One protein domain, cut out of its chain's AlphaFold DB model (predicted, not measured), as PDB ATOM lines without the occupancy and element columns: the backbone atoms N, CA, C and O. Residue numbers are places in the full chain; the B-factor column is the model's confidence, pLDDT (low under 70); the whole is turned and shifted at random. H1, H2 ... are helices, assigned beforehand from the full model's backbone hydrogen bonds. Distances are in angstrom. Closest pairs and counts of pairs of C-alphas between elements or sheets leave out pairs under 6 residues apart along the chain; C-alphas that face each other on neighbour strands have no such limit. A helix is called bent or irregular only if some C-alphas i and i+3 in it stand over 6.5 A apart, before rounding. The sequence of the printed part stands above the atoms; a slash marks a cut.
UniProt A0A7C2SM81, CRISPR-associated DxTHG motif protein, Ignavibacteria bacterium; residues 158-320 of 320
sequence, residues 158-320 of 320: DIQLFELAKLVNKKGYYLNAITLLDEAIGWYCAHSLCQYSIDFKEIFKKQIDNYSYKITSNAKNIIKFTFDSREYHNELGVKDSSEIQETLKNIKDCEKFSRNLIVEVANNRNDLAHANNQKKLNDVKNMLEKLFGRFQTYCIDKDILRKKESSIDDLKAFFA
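Overview. This is residues 158 to 320 of the 320 residues of the protein "CRISPR-associated DxTHG motif protein" of Ignavibacteria bacterium (UniProt A0A7C2SM81). Four helices, H1, H2, H5 and H6, make an up-and-down bundle, each running against the one before it in the chain; near one end of it the bent helix H3 and the short H4 form a side part, with arm H3b crossing H2. Residues 308 to 320, of which 312 to 318 belong to H7, stick out from this body as a thin tail. The printed part has 163 residues with seven named helices, H1 to H7 in order, and no named strand: the class is all helix. The whole is compact, with a radius of gyration of the C-alphas of 17.0 A, and elongated, spanning 57 by 36 by 31 A.

Arrangement. Begin with H1, residues 158 to 170, and H2, residues 174 to 193, which touch as a helical hairpin at a shallow tilt of 14 degrees; their closest C-alphas, those of Asp 158 and Ala 184, are 4.1 A apart. H2 is the hub, touching four other helices. Next comes H3, residues 198 to 226, assigned as one helix by its hydrogen bonds but bent, with C-alphas 210 and 213 8.7 A apart; its arms are H3a, residues 198 to 210, and H3b, residues 213 to 226. H3a is itself irregular, with C-alphas 206 and 209 7.9 A apart. H3b touches H2 about perpendicular, at 75 degrees, closest at the C-alphas of Gly 186 and Thr 216, 4.4 A apart. With residues 222 to 226 alone H3b touches H4, residues 241 to 249, closest at the C-alphas of Thr 226 and Gln 245, 5.3 A apart. H5, residues 254 to 273, touches H2 at a shallow tilt of 33 degrees, only just short of steep, closest at the C-alphas of Ile 178 and Arg 269, 5.8 A apart. H6, residues 281 to 301, touches H2 at 19 degrees, the same way, closest at the C-alphas of Tyr 188 and Cys 299, 7.0 A apart. H7, residues 312 to 318, touches no helix. Every O i to N i+4 pair is within hydrogen-bond range in H1, H2, H4 and H7, against 7 of 9 in H3a, 9 of 10 in H3b, 14 of 16 in H5 and 16 of 17 in H6.

Along the chain. Find C-alpha 158 at (-34.254, 28.764, -132.249), where H1 begins its 18.6 A. H2 measures 28.6 A, H5 27.1 A and H6 28.7 A, ending at C-alpha 301, (-30.591, 37.409, -122.218).

Size, cuts and confidence. The C-alphas of Asn 276 and Ala 320, the two farthest apart, are 61.5 A from each other. The printed part has no cut, and its long link is H3 to H4, residues 227 to 240. Residues 308 to 320 have pLDDT under 70.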
ATOM      1  N   ASP A 158     -33.973  28.907-133.679       96.69
ATOM      2  CA  ASP A 158     -34.254  28.764-132.249       96.69
ATOM      3  C   ASP A 158     -35.192  29.861-131.735       96.69
ATOM      4  O   ASP A 158     -36.110  29.584-130.963       96.69
ATOM      5  N   ILE A 159     -35.018  31.096-132.208       97.50
ATOM      6  CA  ILE A 159     -35.895  32.216-131.858       97.50
ATOM      7  C   ILE A 159     -37.248  32.085-132.560       97.50
ATOM      8  O   ILE A 159     -38.275  32.330-131.931       97.50
ATOM      9  N   GLN A 160     -37.278  31.660-133.826       97.31
ATOM     10  CA  GLN A 160     -38.529  31.379-134.539       97.31
ATOM     11  C   GLN A 160     -39.391  30.385-133.755       97.31
ATOM     12  O   GLN A 160     -40.545  30.668-133.435       97.31
ATOM     13  N   LEU A 161     -38.809  29.240-133.396       97.81
ATOM     14  CA  LEU A 161     -39.484  28.174-132.660       97.81
ATOM     15  C   LEU A 161     -39.914  28.616-131.260       97.81
ATOM     16  O   LEU A 161     -41.034  28.320-130.841       97.81
ATOM     17  N   PHE A 162     -39.073  29.370-130.551       98.44
ATOM     18  CA  PHE A 162     -39.412  29.899-129.232       98.44
ATOM     19  C   PHE A 162     -40.588  30.888-129.274       98.44
ATOM     20  O   PHE A 162     -41.499  30.816-128.445       98.44
ATOM     21  N   GLU A 163     -40.614  31.797-130.250       97.75
ATOM     22  CA  GLU A 163     -41.732  32.729-130.423       97.75
ATOM     23  C   GLU A 163     -43.027  31.998-130.802       97.75
ATOM     24  O   GLU A 163     -44.081  32.276-130.223       97.75
ATOM     25  N   LEU A 164     -42.957  30.999-131.689       97.62
ATOM     26  CA  LEU A 164     -44.105  30.144-132.009       97.62
ATOM     27  C   LEU A 164     -44.614  29.390-130.780       97.62
ATOM     28  O   LEU A 164     -45.825  29.343-130.560       97.62
ATOM     29  N   ALA A 165     -43.713  28.851-129.954       98.12
ATOM     30  CA  ALA A 165     -44.069  28.171-128.713       98.12
ATOM     31  C   ALA A 165     -44.894  29.084-127.793       98.12
ATOM     32  O   ALA A 165     -45.931  28.670-127.267       98.12
ATOM     33  N   LYS A 166     -44.490  30.354-127.653       97.75
ATOM     34  CA  LYS A 166     -45.247  31.361-126.893       97.75
ATOM     35  C   LYS A 166     -46.610  31.651-127.523       97.75
ATOM     36  O   LYS A 166     -47.600  31.735-126.792       97.75
ATOM     37  N   LEU A 167     -46.679  31.804-128.847       95.62
ATOM     38  CA  LEU A 167     -47.929  32.088-129.560       95.62
ATOM     39  C   LEU A 167     -48.959  30.975-129.358       95.62
ATOM     40  O   LEU A 167     -50.083  31.249-128.938       95.62
ATOM     41  N   VAL A 168     -48.575  29.717-129.579       95.88
ATOM     42  CA  VAL A 168     -49.513  28.593-129.456       95.88
ATOM     43  C   VAL A 168     -49.847  28.269-127.996       95.88
ATOM     44  O   VAL A 168     -50.984  27.898-127.706       95.88
ATOM     45  N   ASN A 169     -48.933  28.522-127.049       96.25
ATOM     46  CA  ASN A 169     -49.237  28.446-125.616       96.25
ATOM     47  C   ASN A 169     -50.341  29.430-125.204       96.25
ATOM     48  O   ASN A 169     -51.257  29.051-124.476       96.25
ATOM     49  N   LYS A 170     -50.299  30.677-125.702       94.25
ATOM     50  CA  LYS A 170     -51.350  31.679-125.432       94.25
ATOM     51  C   LYS A 170     -52.731  31.233-125.919       94.25
ATOM     52  O   LYS A 170     -53.731  31.710-125.394       94.25
ATOM     53  N   LYS A 171     -52.785  30.328-126.901       93.62
ATOM     54  CA  LYS A 171     -54.019  29.745-127.449       93.62
ATOM     55  C   LYS A 171     -54.368  28.375-126.851       93.62
ATOM     56  O   LYS A 171     -55.327  27.752-127.282       93.62
ATOM     57  N   GLY A 172     -53.614  27.903-125.855       94.00
ATOM     58  CA  GLY A 172     -53.897  26.656-125.137       94.00
ATOM     59  C   GLY A 172     -53.295  25.384-125.746       94.00
ATOM     60  O   GLY A 172     -53.570  24.293-125.249       94.00
ATOM     61  N   TYR A 173     -52.442  25.487-126.768       95.31
ATOM     62  CA  TYR A 173     -51.762  24.338-127.381       95.31
ATOM     63  C   TYR A 173     -50.497  23.949-126.610       95.31
ATOM     64  O   TYR A 173     -49.377  24.107-127.094       95.31
ATOM     65  N   TYR A 174     -50.663  23.451-125.385       95.44
ATOM     66  CA  TYR A 174     -49.542  23.192-124.474       95.44
ATOM     67  C   TYR A 174     -48.560  22.128-124.983       95.44
ATOM     68  O   TYR A 174     -47.353  22.285-124.808       95.44
ATOM     69  N   LEU A 175     -49.057  21.070-125.637       95.31
ATOM     70  CA  LEU A 175     -48.205  20.020-126.207       95.31
ATOM     71  C   LEU A 175     -47.370  20.551-127.381       95.31
ATOM     72  O   LEU A 175     -46.161  20.322-127.433       95.31
ATOM     73  N   ASN A 176     -47.983  21.314-128.289       96.75
ATOM     74  CA  ASN A 176     -47.252  21.983-129.364       96.75
ATOM     75  C   ASN A 176     -46.223  22.957-128.786       96.75
ATOM     76  O   ASN A 176     -45.068  22.942-129.196       96.75
ATOM     77  N   ALA A 177     -46.614  23.758-127.792       97.94
ATOM     78  CA  ALA A 177     -45.742  24.738-127.162       97.94
ATOM     79  C   ALA A 177     -44.474  24.100-126.579       97.94
ATOM     80  O   ALA A 177     -43.370  24.564-126.859       97.94
ATOM     81  N   ILE A 178     -44.609  23.018-125.805       97.88
ATOM     82  CA  ILE A 178     -43.439  22.356-125.217       97.88
ATOM     83  C   ILE A 178     -42.583  21.640-126.268       97.88
ATOM     84  O   ILE A 178     -41.366  21.578-126.122       97.88
ATOM     85  N   THR A 179     -43.201  21.136-127.338       97.38
ATOM     86  CA  THR A 179     -42.483  20.492-128.447       97.38
ATOM     87  C   THR A 179     -41.627  21.510-129.196       97.38
ATOM     88  O   THR A 179     -40.431  21.301-129.362       97.38
ATOM     89  N   LEU A 180     -42.202  22.662-129.545       98.00
ATOM     90  CA  LEU A 180     -41.482  23.761-130.191       98.00
ATOM     91  C   LEU A 180     -40.376  24.326-129.296       98.00
ATOM     92  O   LEU A 180     -39.301  24.653-129.786       98.00
ATOM     93  N   LEU A 181     -40.602  24.408-127.980       98.56
ATOM     94  CA  LEU A 181     -39.565  24.814-127.030       98.56
ATOM     95  C   LEU A 181     -38.396  23.818-126.995       98.56
ATOM     96  O   LEU A 181     -37.238  24.228-126.967       98.56
ATOM     97  N   ASP A 182     -38.685  22.516-127.005       98.00
ATOM     98  CA  ASP A 182     -37.665  21.461-127.036       98.00
ATOM     99  C   ASP A 182     -36.822  21.503-128.323       98.00
ATOM    100  O   ASP A 182     -35.604  21.300-128.284       98.00
ATOM    101  N   GLU A 183     -37.459  21.804-129.457       97.44
ATOM    102  CA  GLU A 183     -36.793  22.013-130.745       97.44
ATOM    103  C   GLU A 183     -35.974  23.311-130.756       97.44
ATOM    104  O   GLU A 183     -34.821  23.300-131.195       97.44
ATOM    105  N   ALA A 184     -36.511  24.407-130.208       98.31
ATOM    106  CA  ALA A 184     -35.807  25.681-130.072       98.31
ATOM    107  C   ALA A 184     -34.495  25.515-129.291       98.31
ATOM    108  O   ALA A 184     -33.448  26.014-129.698       98.31
ATOM    109  N   ILE A 185     -34.531  24.751-128.195       98.44
ATOM    110  CA  ILE A 185     -33.341  24.408-127.407       98.44
ATOM    111  C   ILE A 185     -32.333  23.631-128.256       98.44
ATOM    112  O   ILE A 185     -31.141  23.928-128.204       98.44
ATOM    113  N   GLY A 186     -32.788  22.657-129.049       97.62
ATOM    114  CA  GLY A 186     -31.921  21.889-129.944       97.62
ATOM    115  C   GLY A 186     -31.192  22.767-130.965       97.62
ATOM    116  O   GLY A 186     -29.981  22.626-131.141       97.62
ATOM    117  N   TRP A 187     -31.902  23.710-131.586       97.62
ATOM    118  CA  TRP A 187     -31.313  24.687-132.507       97.62
ATOM    119  C   TRP A 187     -30.330  25.632-131.818       97.62
ATOM    120  O   TRP A 187     -29.229  25.836-132.326       97.62
ATOM    121  N   TYR A 188     -30.677  26.146-130.634       98.19
ATOM    122  CA  TYR A 188     -29.778  26.984-129.839       98.19
ATOM    123  C   TYR A 188     -28.463  26.255-129.525       98.19
ATOM    124  O   TYR A 188     -27.372  26.794-129.736       98.19
ATOM    125  N   CYS A 189     -28.560  24.995-129.093       97.31
ATOM    126  CA  CYS A 189     -27.403  24.143-128.832       97.31
ATOM    127  C   CYS A 189     -26.569  23.939-130.103       97.31
ATOM    128  O   CYS A 189     -25.360  24.146-130.074       97.31
ATOM    129  N   ALA A 190     -27.196  23.585-131.229       96.44
ATOM    130  CA  ALA A 190     -26.488  23.331-132.483       96.44
ATOM    131  C   ALA A 190     -25.737  24.572-132.994       96.44
ATOM    132  O   ALA A 190     -24.554  24.487-133.320       96.44
ATOM    133  N   HIS A 191     -26.384  25.741-132.993       95.44
ATOM    134  CA  HIS A 191     -25.737  27.004-133.360       95.44
ATOM    135  C   HIS A 191     -24.566  27.355-132.439       95.44
ATOM    136  O   HIS A 191     -23.546  27.872-132.901       95.44
ATOM    137  N   SER A 192     -24.687  27.049-131.149       95.31
ATOM    138  CA  SER A 192     -23.630  27.303-130.172       95.31
ATOM    139  C   SER A 192     -22.437  26.363-130.365       95.31
ATOM    140  O   SER A 192     -21.297  26.818-130.414       95.31
ATOM    141  N   LEU A 193     -22.674  25.063-130.574       94.69
ATOM    142  CA  LEU A 193     -21.611  24.069-130.773       94.69
ATOM    143  C   LEU A 193     -20.749  24.333-132.015       94.69
ATOM    144  O   LEU A 193     -19.545  24.080-131.983       94.69
ATOM    145  N   CYS A 194     -21.311  24.945-133.061       94.50
ATOM    146  CA  CYS A 194     -20.552  25.423-134.223       94.50
ATOM    147  C   CYS A 194     -19.439  26.441-133.881       94.50
ATOM    148  O   CYS A 194     -18.588  26.713-134.731       94.50
ATOM    149  N   GLN A 195     -19.445  27.040-132.682       92.56
ATOM    150  CA  GLN A 195     -18.405  27.962-132.198       92.56
ATOM    151  C   GLN A 195     -17.264  27.244-131.459       92.56
ATOM    152  O   GLN A 195     -16.174  27.804-131.298       92.56
ATOM    153  N   TYR A 196     -17.515  26.017-131.001       89.50
ATOM    154  CA  TYR A 196     -16.585  25.227-130.195       89.50
ATOM    155  C   TYR A 196     -15.904  24.118-130.997       89.50
ATOM    156  O   TYR A 196     -14.770  23.786-130.681       89.50
ATOM    157  N   SER A 197     -16.552  23.603-132.048       92.62
ATOM    158  CA  SER A 197     -16.047  22.485-132.850       92.62
ATOM    159  C   SER A 197     -16.119  22.770-134.347       92.62
ATOM    160  O   SER A 197     -17.179  23.085-134.902       92.62
ATOM    161  N   ILE A 198     -14.971  22.640-135.015       92.75
ATOM    162  CA  ILE A 198     -14.875  22.739-136.478       92.75
ATOM    163  C   ILE A 198     -15.561  21.530-137.123       92.75
ATOM    164  O   ILE A 198     -16.306  21.701-138.087       92.75
ATOM    165  N   ASP A 199     -15.369  20.336-136.559       93.56
ATOM    166  CA  ASP A 199     -15.946  19.087-137.064       93.56
ATOM    167  C   ASP A 199     -17.483  19.122-136.998       93.56
ATOM    168  O   ASP A 199     -18.163  18.906-138.004       93.56
ATOM    169  N   PHE A 200     -18.048  19.540-135.858       94.06
ATOM    170  CA  PHE A 200     -19.490  19.743-135.712       94.06
ATOM    171  C   PHE A 200     -20.016  20.783-136.705       94.06
ATOM    172  O   PHE A 200     -21.051  20.568-137.332       94.06
ATOM    173  N   LYS A 201     -19.301  21.900-136.895       95.06
ATOM    174  CA  LYS A 201     -19.690  22.948-137.853       95.06
ATOM    175  C   LYS A 201     -19.724  22.433-139.291       95.06
ATOM    176  O   LYS A 201     -20.604  22.828-140.058       95.06
ATOM    177  N   GLU A 202     -18.790  21.567-139.676       94.19
ATOM    178  CA  GLU A 202     -18.810  20.924-140.990       94.19
ATOM    179  C   GLU A 202     -19.981  19.955-141.148       94.19
ATOM    180  O   GLU A 202     -20.665  19.996-142.173       94.19
ATOM    181  N   ILE A 203     -20.235  19.113-140.140       92.62
ATOM    182  CA  ILE A 203     -21.378  18.189-140.123       92.62
ATOM    183  C   ILE A 203     -22.686  18.978-140.232       92.62
ATOM    184  O   ILE A 203     -23.518  18.672-141.087       92.62
ATOM    185  N   PHE A 204     -22.831  20.037-139.430       93.38
ATOM    186  CA  PHE A 204     -23.982  20.934-139.439       93.38
ATOM    187  C   PHE A 204     -24.225  21.489-140.846       93.38
ATOM    188  O   PHE A 204     -25.286  21.262-141.417       93.38
ATOM    189  N   LYS A 205     -23.220  22.123-141.463       92.75
ATOM    190  CA  LYS A 205     -23.347  22.693-142.816       92.75
ATOM    191  C   LYS A 205     -23.705  21.662-143.887       92.75
ATOM    192  O   LYS A 205     -24.433  21.994-144.813       92.75
ATOM    193  N   LYS A 206     -23.175  20.439-143.794       90.69
ATOM    194  CA  LYS A 206     -23.388  19.389-144.806       90.69
ATOM    195  C   LYS A 206     -24.749  18.701-144.679       90.69
ATOM    196  O   LYS A 206     -25.252  18.188-145.674       90.69
ATOM    197  N   GLN A 207     -25.311  18.620-143.471       89.62
ATOM    198  CA  GLN A 207     -26.434  17.719-143.183       89.62
ATOM    199  C   GLN A 207     -27.710  18.419-142.694       89.62
ATOM    200  O   GLN A 207     -28.749  17.759-142.640       89.62
ATOM    201  N   ILE A 208     -27.676  19.713-142.350       88.62
ATOM    202  CA  ILE A 208     -28.818  20.409-141.729       88.62
ATOM    203  C   ILE A 208     -30.097  20.361-142.570       88.62
ATOM    204  O   ILE A 208     -31.167  20.131-142.011       88.62
ATOM    205  N   ASP A 209     -29.996  20.455-143.894       84.12
ATOM    206  CA  ASP A 209     -31.171  20.464-144.776       84.12
ATOM    207  C   ASP A 209     -31.921  19.123-144.798       84.12
ATOM    208  O   ASP A 209     -33.141  19.095-144.949       84.12
ATOM    209  N   ASN A 210     -31.204  18.011-144.605       81.12
ATOM    210  CA  ASN A 210     -31.754  16.656-144.719       81.12
ATOM    211  C   ASN A 210     -31.966  15.970-143.358       81.12
ATOM    212  O   ASN A 210     -32.784  15.060-143.247       81.12
ATOM    213  N   TYR A 211     -31.234  16.390-142.320       80.62
ATOM    214  CA  TYR A 211     -31.176  15.715-141.017       80.62
ATOM    215  C   TYR A 211     -31.248  16.684-139.826       80.62
ATOM    216  O   TYR A 211     -30.727  16.381-138.748       80.62
ATOM    217  N   SER A 212     -31.909  17.835-139.986       84.06
ATOM    218  CA  SER A 212     -32.031  18.879-138.954       84.06
ATOM    219  C   SER A 212     -32.426  18.345-137.573       84.06
ATOM    220  O   SER A 212     -31.788  18.684-136.575       84.06
ATOM    221  N   TYR A 213     -33.415  17.450-137.504       87.25
ATOM    222  CA  TYR A 213     -33.842  16.831-136.245       87.25
ATOM    223  C   TYR A 213     -32.717  16.029-135.575       87.25
ATOM    224  O   TYR A 213     -32.463  16.185-134.381       87.25
ATOM    225  N   LYS A 214     -31.999  15.190-136.337       90.44
ATOM    226  CA  LYS A 214     -30.902  14.377-135.790       90.44
ATOM    227  C   LYS A 214     -29.783  15.273-135.262       90.44
ATOM    228  O   LYS A 214     -29.274  15.016-134.172       90.44
ATOM    229  N   ILE A 215     -29.432  16.327-136.000       93.19
ATOM    230  CA  ILE A 215     -28.346  17.248-135.639       93.19
ATOM    231  C   ILE A 215     -28.682  18.034-134.374       93.19
ATOM    232  O   ILE A 215     -27.901  18.037-133.426       93.19
ATOM    233  N   THR A 216     -29.854  18.664-134.334       94.69
ATOM    234  CA  THR A 216     -30.297  19.474-133.187       94.69
ATOM    235  C   THR A 216     -30.513  18.629-131.932       94.69
ATOM    236  O   THR A 216     -30.132  19.037-130.833       94.69
ATOM    237  N   SER A 217     -31.043  17.411-132.083       93.19
ATOM    238  CA  SER A 217     -31.167  16.444-130.988       93.19
ATOM    239  C   SER A 217     -29.799  16.026-130.438       93.19
ATOM    240  O   SER A 217     -29.582  16.064-129.226       93.19
ATOM    241  N   ASN A 218     -28.841  15.704-131.311       93.12
ATOM    242  CA  ASN A 218     -27.488  15.334-130.890       93.12
ATOM    243  C   ASN A 218     -26.742  16.508-130.240       93.12
ATOM    244  O   ASN A 218     -26.110  16.320-129.204       93.12
ATOM    245  N   ALA A 219     -26.886  17.730-130.760       95.06
ATOM    246  CA  ALA A 219     -26.315  18.926-130.138       95.06
ATOM    247  C   ALA A 219     -26.807  19.117-128.695       95.06
ATOM    248  O   ALA A 219     -26.019  19.337-127.775       95.06
ATOM    249  N   LYS A 220     -28.119  18.970-128.487       95.25
ATOM    250  CA  LYS A 220     -28.736  18.995-127.157       95.25
ATOM    251  C   LYS A 220     -28.218  17.859-126.267       95.25
ATOM    252  O   LYS A 220     -27.960  18.079-125.083       95.25
ATOM    253  N   ASN A 221     -28.037  16.661-126.823       95.00
ATOM    254  CA  ASN A 221     -27.534  15.498-126.094       95.00
ATOM    255  C   ASN A 221     -26.077  15.665-125.642       95.00
ATOM    256  O   ASN A 221     -25.786  15.321-124.501       95.00
ATOM    257  N   ILE A 222     -25.190  16.245-126.457       95.25
ATOM    258  CA  ILE A 222     -23.795  16.524-126.060       95.25
ATOM    259  C   ILE A 222     -23.759  17.304-124.738       95.25
ATOM    260  O   ILE A 222     -23.080  16.900-123.792       95.25
ATOM    261  N   ILE A 223     -24.557  18.373-124.638       95.50
ATOM    262  CA  ILE A 223     -24.649  19.210-123.432       95.50
ATOM    263  C   ILE A 223     -25.338  18.458-122.288       95.50
ATOM    264  O   ILE A 223     -24.863  18.485-121.153       95.50
ATOM    265  N   LYS A 224     -26.439  17.751-122.570       94.88
ATOM    266  CA  LYS A 224     -27.161  16.950-121.569       94.88
ATOM    267  C   LYS A 224     -26.234  15.952-120.872       94.88
ATOM    268  O   LYS A 224     -26.169  15.934-119.647       94.88
ATOM    269  N   PHE A 225     -25.505  15.159-121.654       94.25
ATOM    270  CA  PHE A 225     -24.620  14.105-121.164       94.25
ATOM    271  C   PHE A 225     -23.262  14.620-120.672       94.25
ATOM    272  O   PHE A 225     -22.513  13.859-120.078       94.25
ATOM    273  N   THR A 226     -22.958  15.915-120.828       94.06
ATOM    274  CA  THR A 226     -21.799  16.538-120.156       94.06
ATOM    275  C   THR A 226     -21.943  16.493-118.628       94.06
ATOM    276  O   THR A 226     -20.950  16.415-117.909       94.06
ATOM    277  N   PHE A 227     -23.187  16.547-118.133       93.06
ATOM    278  CA  PHE A 227     -23.529  16.608-116.707       93.06
ATOM    279  C   PHE A 227     -24.398  15.420-116.245       93.06
ATOM    280  O   PHE A 227     -24.984  15.466-115.162       93.06
ATOM    281  N   ASP A 228     -24.520  14.372-117.069       89.12
ATOM    282  CA  ASP A 228     -25.178  13.104-116.723       89.12
ATOM    283  C   ASP A 228     -24.094  12.075-116.353       89.12
ATOM    284  O   ASP A 228     -22.961  12.143-116.815       89.12
ATOM    285  N   SER A 229     -24.445  11.111-115.505       80.50
ATOM    286  CA  SER A 229     -23.593   9.957-115.195       80.50
ATOM    287  C   SER A 229     -23.387   9.011-116.384       80.50
ATOM    288  O   SER A 229     -22.442   8.230-116.392       80.50
ATOM    289  N   ARG A 230     -24.306   9.031-117.356       87.00
ATOM    290  CA  ARG A 230     -24.243   8.195-118.556       87.00
ATOM    291  C   ARG A 230     -23.391   8.853-119.627       87.00
ATOM    292  O   ARG A 230     -23.495  10.055-119.856       87.00
ATOM    293  N   GLU A 231     -22.633   8.030-120.339       84.38
ATOM    294  CA  GLU A 231     -21.832   8.489-121.468       84.38
ATOM    295  C   GLU A 231     -22.704   8.923-122.651       84.38
ATOM    296  O   GLU A 231     -23.755   8.343-122.946       84.38
ATOM    297  N   TYR A 232     -22.239   9.956-123.350       87.62
ATOM    298  CA  TYR A 232     -22.830  10.395-124.602       87.62
ATOM    299  C   TYR A 232     -22.533   9.380-125.710       87.62
ATOM    300  O   TYR A 232     -21.378   9.129-126.046       87.62
ATOM    301  N   HIS A 233     -23.580   8.843-126.334       87.56
ATOM    302  CA  HIS A 233     -23.424   8.057-127.549       87.56
ATOM    303  C   HIS A 233     -23.323   8.983-128.768       87.56
ATOM    304  O   HIS A 233     -24.290   9.643-129.145       87.56
ATOM    305  N   ASN A 234     -22.141   9.043-129.382       84.62
ATOM    306  CA  ASN A 234     -21.832   9.964-130.472       84.62
ATOM    307  C   ASN A 234     -22.383   9.503-131.836       84.62
ATOM    308  O   ASN A 234     -21.638   9.093-132.725       84.62
ATOM    309  N   GLU A 235     -23.699   9.612-132.024       86.19
ATOM    310  CA  GLU A 235     -24.399   9.169-133.243       86.19
ATOM    311  C   GLU A 235     -24.060   9.975-134.510       86.19
ATOM    312  O   GLU A 235     -24.435   9.579-135.623       86.19
ATOM    313  N   LEU A 236     -23.433  11.143-134.345       85.81
ATOM    314  CA  LEU A 236     -22.982  12.009-135.438       85.81
ATOM    315  C   LEU A 236     -21.512  11.785-135.811       85.81
ATOM    316  O   LEU A 236     -21.080  12.299-136.839       85.81
ATOM    317  N   GLY A 237     -20.752  11.036-135.007       86.88
ATOM    318  CA  GLY A 237     -19.322  10.827-135.237       86.88
ATOM    319  C   GLY A 237     -18.468  12.086-135.043       86.88
ATOM    320  O   GLY A 237     -17.428  12.204-135.680       86.88
ATOM    321  N   VAL A 238     -18.898  13.012-134.175       89.69
ATOM    322  CA  VAL A 238     -18.178  14.258-133.852       89.69
ATOM    323  C   VAL A 238     -16.869  13.929-133.131       89.69
ATOM    324  O   VAL A 238     -16.887  13.467-131.986       89.69
ATOM    325  N   LYS A 239     -15.734  14.137-133.793       90.88
ATOM    326  CA  LYS A 239     -14.426  13.641-133.331       90.88
ATOM    327  C   LYS A 239     -13.965  14.282-132.026       90.88
ATOM    328  O   LYS A 239     -13.380  13.605-131.190       90.88
ATOM    329  N   ASP A 240     -14.273  15.559-131.841       91.12
ATOM    330  CA  ASP A 240     -13.868  16.386-130.701       91.12
ATOM    331  C   ASP A 240     -14.954  16.481-129.613       91.12
ATOM    332  O   ASP A 240     -14.920  17.364-128.760       91.12
ATOM    333  N   SER A 241     -15.920  15.553-129.595       90.69
ATOM    334  CA  SER A 241     -17.031  15.570-128.627       90.69
ATOM    335  C   SER A 241     -16.580  15.633-127.161       90.69
ATOM    336  O   SER A 241     -17.150  16.410-126.398       90.69
ATOM    337  N   SER A 242     -15.531  14.906-126.766       90.00
ATOM    338  CA  SER A 242     -14.991  14.960-125.397       90.00
ATOM    339  C   SER A 242     -14.396  16.330-125.041       90.00
ATOM    340  O   SER A 242     -14.588  16.815-123.927       90.00
ATOM    341  N   GLU A 243     -13.715  16.986-125.985       92.00
ATOM    342  CA  GLU A 243     -13.134  18.325-125.793       92.00
ATOM    343  C   GLU A 243     -14.229  19.394-125.674       92.00
ATOM    344  O   GLU A 243     -14.155  20.294-124.830       92.00
ATOM    345  N   ILE A 244     -15.296  19.254-126.473       92.44
ATOM    346  CA  ILE A 244     -16.502  20.077-126.352       92.44
ATOM    347  C   ILE A 244     -17.084  19.933-124.941       92.44
ATOM    348  O   ILE A 244     -17.340  20.943-124.288       92.44
ATOM    349  N   GLN A 245     -17.281  18.703-124.454       93.50
ATOM    350  CA  GLN A 245     -17.856  18.464-123.125       93.50
ATOM    351  C   GLN A 245     -16.997  19.069-122.009       93.50
ATOM    352  O   GLN A 245     -17.535  19.687-121.092       93.50
ATOM    353  N   GLU A 246     -15.672  18.964-122.099       93.25
ATOM    354  CA  GLU A 246     -14.776  19.577-121.117       93.25
ATOM    355  C   GLU A 246     -14.859  21.110-121.136       93.25
ATOM    356  O   GLU A 246     -14.941  21.756-120.091       93.25
ATOM    357  N   THR A 247     -14.952  21.708-122.325       92.44
ATOM    358  CA  THR A 247     -15.183  23.152-122.466       92.44
ATOM    359  C   THR A 247     -16.512  23.568-121.828       92.44
ATOM    360  O   THR A 247     -16.563  24.550-121.087       92.44
ATOM    361  N   LEU A 248     -17.586  22.808-122.066       93.75
ATOM    362  CA  LEU A 248     -18.926  23.087-121.540       93.75
ATOM    363  C   LEU A 248     -18.988  23.035-120.005       93.75
ATOM    364  O   LEU A 248     -19.690  23.853-119.409       93.75
ATOM    365  N   LYS A 249     -18.238  22.136-119.348       94.31
ATOM    366  CA  LYS A 249     -18.164  22.073-117.871       94.31
ATOM    367  C   LYS A 249     -17.668  23.375-117.249       94.31
ATOM    368  O   LYS A 249     -18.105  23.740-116.160       94.31
ATOM    369  N   ASN A 250     -16.789  24.082-117.955       93.25
ATOM    370  CA  ASN A 250     -16.193  25.330-117.489       93.25
ATOM    371  C   ASN A 250     -17.089  26.559-117.736       93.25
ATOM    372  O   ASN A 250     -16.798  27.652-117.245       93.25
ATOM    373  N   ILE A 251     -18.203  26.410-118.463       93.62
ATOM    374  CA  ILE A 251     -19.145  27.505-118.713       93.62
ATOM    375  C   ILE A 251     -20.054  27.709-117.495       93.62
ATOM    376  O   ILE A 251     -20.812  26.827-117.081       93.62
ATOM    377  N   LYS A 252     -20.040  28.931-116.950       93.50
ATOM    378  CA  LYS A 252     -20.910  29.330-115.835       93.50
ATOM    379  C   LYS A 252     -22.387  29.090-116.169       93.50
ATOM    380  O   LYS A 252     -22.867  29.478-117.226       93.50
ATOM    381  N   ASP A 253     -23.116  28.512-115.214       94.69
ATOM    382  CA  ASP A 253     -24.540  28.153-115.317       94.69
ATOM    383  C   ASP A 253     -24.876  27.077-116.383       94.69
ATOM    384  O   ASP A 253     -26.050  26.727-116.514       94.69
ATOM    385  N   CYS A 254     -23.899  26.476-117.083       95.50
ATOM    386  CA  CYS A 254     -24.162  25.451-118.104       95.50
ATOM    387  C   CYS A 254     -24.801  24.180-117.516       95.50
ATOM    388  O   CYS A 254     -25.779  23.666-118.060       95.50
ATOM    389  N   GLU A 255     -24.350  23.739-116.336       96.25
ATOM    390  CA  GLU A 255     -24.988  22.624-115.622       96.25
ATOM    391  C   GLU A 255     -26.456  22.939-115.287       96.25
ATOM    392  O   GLU A 255     -27.346  22.109-115.488       96.25
ATOM    393  N   LYS A 256     -26.737  24.163-114.817       96.56
ATOM    394  CA  LYS A 256     -28.108  24.593-114.510       96.56
ATOM    395  C   LYS A 256     -28.960  24.645-115.767       96.56
ATOM    396  O   LYS A 256     -30.120  24.263-115.700       96.56
ATOM    397  N   PHE A 257     -28.425  25.098-116.892       97.31
ATOM    398  CA  PHE A 257     -29.128  25.068-118.171       97.31
ATOM    399  C   PHE A 257     -29.446  23.640-118.618       97.31
ATOM    400  O   PHE A 257     -30.593  23.347-118.959       97.31
ATOM    401  N   SER A 258     -28.476  22.729-118.520       97.12
ATOM    402  CA  SER A 258     -28.681  21.312-118.826       97.12
ATOM    403  C   SER A 258     -29.788  20.703-117.954       97.12
ATOM    404  O   SER A 258     -30.792  20.201-118.463       97.12
ATOM    405  N   ARG A 259     -29.680  20.823-116.627       95.69
ATOM    406  CA  ARG A 259     -30.627  20.193-115.694       95.69
ATOM    407  C   ARG A 259     -31.992  20.889-115.660       95.69
ATOM    408  O   ARG A 259     -33.023  20.224-115.710       95.69
ATOM    409  N   ASN A 260     -32.014  22.218-115.586       96.38
ATOM    410  CA  ASN A 260     -33.240  22.992-115.353       96.38
ATOM    411  C   ASN A 260     -33.963  23.400-116.641       96.38
ATOM    412  O   ASN A 260     -35.100  23.864-116.564       96.38
ATOM    413  N   LEU A 261     -33.330  23.302-117.810       97.81
ATOM    414  CA  LEU A 261     -34.005  23.574-119.077       97.81
ATOM    415  C   LEU A 261     -34.038  22.332-119.962       97.81
ATOM    416  O   LEU A 261     -35.127  21.817-120.186       97.81
ATOM    417  N   ILE A 262     -32.890  21.811-120.413       97.69
ATOM    418  CA  ILE A 262     -32.862  20.683-121.365       97.69
ATOM    419  C   ILE A 262     -33.612  19.462-120.809       97.69
ATOM    420  O   ILE A 262     -34.531  18.946-121.446       97.69
ATOM    421  N   VAL A 263     -33.231  18.997-119.617       96.44
ATOM    422  CA  VAL A 263     -33.819  17.794-119.008       96.44
ATOM    423  C   VAL A 263     -35.273  18.032-118.598       96.44
ATOM    424  O   VAL A 263     -36.128  17.187-118.863       96.44
ATOM    425  N   GLU A 264     -35.579  19.182-117.991       96.88
ATOM    426  CA  GLU A 264     -36.939  19.488-117.535       96.88
ATOM    427  C   GLU A 264     -37.920  19.629-118.711       96.88
ATOM    428  O   GLU A 264     -39.028  19.099-118.630       96.88
ATOM    429  N   VAL A 265     -37.521  20.265-119.820       97.81
ATOM    430  CA  VAL A 265     -38.348  20.342-121.037       97.81
ATOM    431  C   VAL A 265     -38.580  18.952-121.620       97.81
ATOM    432  O   VAL A 265     -39.730  18.592-121.857       97.81
ATOM    433  N   ALA A 266     -37.531  18.141-121.787       94.94
ATOM    434  CA  ALA A 266     -37.657  16.800-122.356       94.94
ATOM    435  C   ALA A 266     -38.591  15.898-121.528       94.94
ATOM    436  O   ALA A 266     -39.457  15.221-122.086       94.94
ATOM    437  N   ASN A 267     -38.458  15.922-120.199       94.00
ATOM    438  CA  ASN A 267     -39.307  15.136-119.303       94.00
ATOM    439  C   ASN A 267     -40.764  15.603-119.361       94.00
ATOM    440  O   ASN A 267     -41.659  14.794-119.578       94.00
ATOM    441  N   ASN A 268     -41.011  16.912-119.244       94.88
ATOM    442  CA  ASN A 268     -42.377  17.432-119.272       94.88
ATOM    443  C   ASN A 268     -43.041  17.281-120.648       94.88
ATOM    444  O   ASN A 268     -44.252  17.085-120.715       94.88
ATOM    445  N   ARG A 269     -42.272  17.331-121.744       94.69
ATOM    446  CA  ARG A 269     -42.769  17.036-123.094       94.69
ATOM    447  C   ARG A 269     -43.267  15.597-123.172       94.69
ATOM    448  O   ARG A 269     -44.371  15.364-123.654       94.69
ATOM    449  N   ASN A 270     -42.469  14.650-122.676       92.31
ATOM    450  CA  ASN A 270     -42.854  13.242-122.634       92.31
ATOM    451  C   ASN A 270     -44.084  13.037-121.734       92.31
ATOM    452  O   ASN A 270     -45.044  12.409-122.168       92.31
ATOM    453  N   ASP A 271     -44.115  13.647-120.545       91.00
ATOM    454  CA  ASP A 271     -45.278  13.596-119.650       91.00
ATOM    455  C   ASP A 271     -46.556  14.123-120.320       91.00
ATOM    456  O   ASP A 271     -47.631  13.564-120.126       91.00
ATOM    457  N   LEU A 272     -46.477  15.220-121.082       90.56
ATOM    458  CA  LEU A 272     -47.634  15.796-121.778       90.56
ATOM    459  C   LEU A 272     -48.078  14.976-122.993       90.56
ATOM    460  O   LEU A 272     -49.249  15.034-123.362       90.56
ATOM    461  N   ALA A 273     -47.174  14.216-123.613       89.94
ATOM    462  CA  ALA A 273     -47.515  13.318-124.712       89.94
ATOM    463  C   ALA A 273     -48.256  12.056-124.229       89.94
ATOM    464  O   ALA A 273     -48.973  11.421-125.005       89.94
ATOM    465  N   HIS A 274     -48.113  11.687-122.952       86.75
ATOM    466  CA  HIS A 274     -48.814  10.553-122.358       86.75
ATOM    467  C   HIS A 274     -50.201  10.955-121.825       86.75
ATOM    468  O   HIS A 274     -50.339  11.739-120.889       86.75
ATOM    469  N   ALA A 275     -51.257  10.362-122.392       75.81
ATOM    470  CA  ALA A 275     -52.655  10.705-122.099       75.81
ATOM    471  C   ALA A 275     -53.133  10.369-120.666       75.81
ATOM    472  O   ALA A 275     -54.231  10.759-120.282       75.81
ATOM    473  N   ASN A 276     -52.337   9.647-119.872       75.75
ATOM    474  CA  ASN A 276     -52.628   9.302-118.476       75.75
ATOM    475  C   ASN A 276     -52.013  10.285-117.460       75.75
ATOM    476  O   ASN A 276     -51.996  10.004-116.262       75.75
ATOM    477  N   ASN A 277     -51.490  11.419-117.926       74.62
ATOM    478  CA  ASN A 277     -50.934  12.454-117.070       74.62
ATOM    479  C   ASN A 277     -52.002  13.035-116.125       74.62
ATOM    480  O   ASN A 277     -53.050  13.504-116.560       74.62
ATOM    481  N   GLN A 278     -51.720  13.014-114.819       79.38
ATOM    482  CA  GLN A 278     -52.637  13.470-113.766       79.38
ATOM    483  C   GLN A 278     -52.427  14.942-113.360       79.38
ATOM    484  O   GLN A 278     -53.103  15.428-112.448       79.38
ATOM    485  N   LYS A 279     -51.486  15.661-113.992       80.94
ATOM    486  CA  LYS A 279     -51.211  17.077-113.688       80.94
ATOM    487  C   LYS A 279     -52.453  17.933-113.947       80.94
ATOM    488  O   LYS A 279     -53.134  17.775-114.960       80.94
ATOM    489  N   LYS A 280     -52.731  18.892-113.056       85.88
ATOM    490  CA  LYS A 280     -53.826  19.845-113.272       85.88
ATOM    491  C   LYS A 280     -53.430  20.837-114.363       85.88
ATOM    492  O   LYS A 280     -52.261  21.177-114.525       85.88
ATOM    493  N   LEU A 281     -54.423  21.385-115.059       85.88
ATOM    494  CA  LEU A 281     -54.205  22.373-116.122       85.88
ATOM    495  C   LEU A 281     -53.381  23.593-115.661       85.88
ATOM    496  O   LEU A 281     -52.512  24.063-116.391       85.88
ATOM    497  N   ASN A 282     -53.632  24.102-114.452       91.06
ATOM    498  CA  ASN A 282     -52.879  25.240-113.915       91.06
ATOM    499  C   ASN A 282     -51.405  24.895-113.662       91.06
ATOM    500  O   ASN A 282     -50.542  25.743-113.874       91.06
ATOM    501  N   ASP A 283     -51.107  23.647-113.295       91.75
ATOM    502  CA  ASP A 283     -49.730  23.189-113.103       91.75
ATOM    503  C   ASP A 283     -48.979  23.186-114.441       91.75
ATOM    504  O   ASP A 283     -47.833  23.625-114.509       91.75
ATOM    505  N   VAL A 284     -49.650  22.776-115.527       92.94
ATOM    506  CA  VAL A 284     -49.098  22.813-116.893       92.94
ATOM    507  C   VAL A 284     -48.803  24.248-117.338       92.94
ATOM    508  O   VAL A 284     -47.724  24.514-117.868       92.94
ATOM    509  N   LYS A 285     -49.721  25.191-117.090       94.88
ATOM    510  CA  LYS A 285     -49.515  26.612-117.427       94.88
ATOM    511  C   LYS A 285     -48.311  27.202-116.689       94.88
ATOM    512  O   LYS A 285     -47.420  27.754-117.331       94.88
ATOM    513  N   ASN A 286     -48.254  27.022-115.369       95.88
ATOM    514  CA  ASN A 286     -47.167  27.537-114.529       95.88
ATOM    515  C   ASN A 286     -45.813  26.922-114.910       95.88
ATOM    516  O   ASN A 286     -44.786  27.600-114.940       95.88
ATOM    517  N   MET A 287     -45.805  25.626-115.228       96.50
ATOM    518  CA  MET A 287     -44.623  24.930-115.725       96.50
ATOM    519  C   MET A 287     -44.128  25.542-117.041       96.50
ATOM    520  O   MET A 287     -42.943  25.846-117.148       96.50
ATOM    521  N   LEU A 288     -45.001  25.747-118.034       97.88
ATOM    522  CA  LEU A 288     -44.603  26.346-119.314       97.88
ATOM    523  C   LEU A 288     -44.076  27.771-119.150       97.88
ATOM    524  O   LEU A 288     -43.046  28.099-119.731       97.88
ATOM    525  N   GLU A 289     -44.720  28.594-118.323       97.94
ATOM    526  CA  GLU A 289     -44.259  29.955-118.032       97.94
ATOM    527  C   GLU A 289     -42.839  29.962-117.445       97.94
ATOM    528  O   GLU A 289     -41.956  30.676-117.928       97.94
ATOM    529  N   LYS A 290     -42.581  29.087-116.469       98.19
ATOM    530  CA  LYS A 290     -41.253  28.890-115.876       98.19
ATOM    531  C   LYS A 290     -40.216  28.442-116.912       98.19
ATOM    532  O   LYS A 290     -39.086  28.936-116.903       98.19
ATOM    533  N   LEU A 291     -40.569  27.506-117.793       98.50
ATOM    534  CA  LEU A 291     -39.669  27.002-118.835       98.50
ATOM    535  C   LEU A 291     -39.371  28.069-119.897       98.50
ATOM    536  O   LEU A 291     -38.212  28.223-120.288       98.50
ATOM    537  N   PHE A 292     -40.362  28.869-120.294       98.69
ATOM    538  CA  PHE A 292     -40.150  30.014-121.181       98.69
ATOM    539  C   PHE A 292     -39.259  31.080-120.551       98.69
ATOM    540  O   PHE A 292     -38.329  31.545-121.205       98.69
ATOM    541  N   GLY A 293     -39.476  31.417-119.275       98.44
ATOM    542  CA  GLY A 293     -38.612  32.351-118.551       98.44
ATOM    543  C   GLY A 293     -37.159  31.873-118.483       98.44
ATOM    544  O   GLY A 293     -36.227  32.663-118.625       98.44
ATOM    545  N   ARG A 294     -36.940  30.560-118.343       98.38
ATOM    546  CA  ARG A 294     -35.598  29.961-118.370       98.38
ATOM    547  C   ARG A 294     -34.962  29.988-119.753       98.38
ATOM    548  O   ARG A 294     -33.777  30.288-119.832       98.38
ATOM    549  N   PHE A 295     -35.711  29.705-120.818       98.62
ATOM    550  CA  PHE A 295     -35.191  29.852-122.181       98.62
ATOM    551  C   PHE A 295     -34.797  31.305-122.456       98.62
ATOM    552  O   PHE A 295     -33.677  31.552-122.890       98.62
ATOM    553  N   GLN A 296     -35.666  32.261-122.115       98.38
ATOM    554  CA  GLN A 296     -35.372  33.691-122.220       98.38
ATOM    555  C   GLN A 296     -34.078  34.039-121.469       98.38
ATOM    556  O   GLN A 296     -33.149  34.585-122.053       98.38
ATOM    557  N   THR A 297     -33.961  33.604-120.213       97.75
ATOM    558  CA  THR A 297     -32.782  33.882-119.383       97.75
ATOM    559  C   THR A 297     -31.502  33.264-119.952       97.75
ATOM    560  O   THR A 297     -30.476  33.934-120.021       97.75
ATOM    561  N   TYR A 298     -31.515  31.971-120.296       97.69
ATOM    562  CA  TYR A 298     -30.295  31.241-120.656       97.69
ATOM    563  C   TYR A 298     -29.889  31.430-122.118       97.69
ATOM    564  O   TYR A 298     -28.703  31.599-122.385       97.69
ATOM    565  N   CYS A 299     -30.846  31.400-123.044       97.56
ATOM    566  CA  CYS A 299     -30.576  31.374-124.481       97.56
ATOM    567  C   CYS A 299     -30.572  32.769-125.116       97.56
ATOM    568  O   CYS A 299     -29.926  32.954-126.142       97.56
ATOM    569  N   ILE A 300     -31.303  33.731-124.538       96.69
ATOM    570  CA  ILE A 300     -31.474  35.068-125.125       96.69
ATOM    571  C   ILE A 300     -30.733  36.121-124.300       96.69
ATOM    572  O   ILE A 300     -29.814  36.752-124.809       96.69
ATOM    573  N   ASP A 301     -31.094  36.292-123.027       96.38
ATOM    574  CA  ASP A 301     -30.591  37.409-122.218       96.38
ATOM    575  C   ASP A 301     -29.118  37.220-121.840       96.38
ATOM    576  O   ASP A 301     -28.306  38.135-121.969       96.38
ATOM    577  N   LYS A 302     -28.764  36.023-121.352       95.00
ATOM    578  CA  LYS A 302     -27.379  35.686-121.001       95.00
ATOM    579  C   LYS A 302     -26.586  35.110-122.168       95.00
ATOM    580  O   LYS A 302     -25.362  35.196-122.128       95.00
ATOM    581  N   ASP A 303     -27.277  34.468-123.112       94.44
ATOM    582  CA  ASP A 303     -26.700  33.657-124.189       94.44
ATOM    583  C   ASP A 303     -25.514  32.805-123.693       94.44
ATOM    584  O   ASP A 303     -24.360  32.986-124.083       94.44
ATOM    585  N   ILE A 304     -25.787  31.924-122.727       94.56
ATOM    586  CA  ILE A 304     -24.742  31.303-121.895       94.56
ATOM    587  C   ILE A 304     -23.738  30.447-122.678       94.56
ATOM    588  O   ILE A 304     -22.625  30.249-122.199       94.56
ATOM    589  N   LEU A 305     -24.128  29.909-123.838       93.75
ATOM    590  CA  LEU A 305     -23.276  29.082-124.695       93.75
ATOM    591  C   LEU A 305     -22.586  29.897-125.792       93.75
ATOM    592  O   LEU A 305     -21.943  29.329-126.673       93.75
ATOM    593  N   ARG A 306     -22.718  31.223-125.786       88.81
ATOM    594  CA  ARG A 306     -21.935  32.062-126.680       88.81
ATOM    595  C   ARG A 306     -20.482  32.036-126.243       88.81
ATOM    596  O   ARG A 306     -20.148  32.348-125.096       88.81
ATOM    597  N   LYS A 307     -19.595  31.736-127.187       78.62
ATOM    598  CA  LYS A 307     -18.162  31.879-126.965       78.62
ATOM    599  C   LYS A 307     -17.868  33.368-126.784       78.62
ATOM    600  O   LYS A 307     -18.023  34.152-127.719       78.62
ATOM    601  N   LYS A 308     -17.494  33.773-125.569       67.19
ATOM    602  CA  LYS A 308     -16.979  35.124-125.334       67.19
ATOM    603  C   LYS A 308     -15.637  35.230-126.049       67.19
ATOM    604  O   LYS A 308     -14.743  34.429-125.789       67.19
ATOM    605  N   GLU A 309     -15.513  36.182-126.963       57.53
ATOM    606  CA  GLU A 309     -14.196  36.610-127.421       57.53
ATOM    607  C   GLU A 309     -13.492  37.232-126.216       57.53
ATOM    608  O   GLU A 309     -14.086  38.061-125.520       57.53
ATOM    609  N   SER A 310     -12.272  36.784-125.922       52.69
ATOM    610  CA  SER A 310     -11.466  37.374-124.859       52.69
ATOM    611  C   SER A 310     -11.354  38.868-125.128       52.69
ATOM    612  O   SER A 310     -10.851  39.265-126.184       52.69
ATOM    613  N   SER A 311     -11.833  39.704-124.208       53.19
ATOM    614  CA  SER A 311     -11.594  41.134-124.339       53.19
ATOM    615  C   SER A 311     -10.097  41.399-124.148       53.19
ATOM    616  O   SER A 311      -9.391  40.645-123.470       53.19
ATOM    617  N   ILE A 312      -9.588  42.480-124.741       56.75
ATOM    618  CA  ILE A 312      -8.200  42.920-124.525       56.75
ATOM    619  C   ILE A 312      -7.911  43.099-123.021       56.75
ATOM    620  O   ILE A 312      -6.782  42.891-122.584       56.75
ATOM    621  N   ASP A 313      -8.925  43.429-122.222       57.56
ATOM    622  CA  ASP A 313      -8.791  43.613-120.779       57.56
ATOM    623  C   ASP A 313      -8.707  42.281-120.010       57.56
ATOM    624  O   ASP A 313      -7.938  42.189-119.053       57.56
ATOM    625  N   ASP A 314      -9.370  41.217-120.483       51.84
ATOM    626  CA  ASP A 314      -9.205  39.857-119.939       51.84
ATOM    627  C   ASP A 314      -7.793  39.310-120.207       51.84
ATOM    628  O   ASP A 314      -7.211  38.624-119.367       51.84
ATOM    629  N   LEU A 315      -7.210  39.648-121.363       55.16
ATOM    630  CA  LEU A 315      -5.828  39.296-121.694       55.16
ATOM    631  C   LEU A 315      -4.829  40.086-120.839       55.16
ATOM    632  O   LEU A 315      -3.864  39.509-120.348       55.16
ATOM    633  N   LYS A 316      -5.066  41.381-120.599       55.81
ATOM    634  CA  LYS A 316      -4.205  42.203-119.729       55.81
ATOM    635  C   LYS A 316      -4.177  41.704-118.286       55.81
ATOM    636  O   LYS A 316      -3.112  41.717-117.684       55.81
ATOM    637  N   ALA A 317      -5.306  41.239-117.751       54.91
ATOM    638  CA  ALA A 317      -5.372  40.658-116.407       54.91
ATOM    639  C   ALA A 317      -4.632  39.313-116.288       54.91
ATOM    640  O   ALA A 317      -4.280  38.906-115.187       54.91
ATOM    641  N   PHE A 318      -4.396  38.626-117.408       50.81
ATOM    642  CA  PHE A 318      -3.648  37.369-117.453       50.81
ATOM    643  C   PHE A 318      -2.125  37.579-117.553       50.81
ATOM    644  O   PHE A 318      -1.356  36.680-117.222       50.81
ATOM    645  N   PHE A 319      -1.689  38.755-118.019       56.50
ATOM    646  CA  PHE A 319      -0.277  39.136-118.170       56.50
ATOM    647  C   PHE A 319       0.217  40.136-117.102       56.50
ATOM    648  O   PHE A 319       1.330  40.647-117.237       56.50
ATOM    649  N   ALA A 320      -0.591  40.427-116.077       49.81
ATOM    650  CA  ALA A 320      -0.254  41.287-114.936       49.81
ATOM    651  C   ALA A 320       0.006  40.452-113.674       49.81
ATOM    652  O   ALA A 320       0.924  40.826-112.911       49.81
TER     653      ALA A 320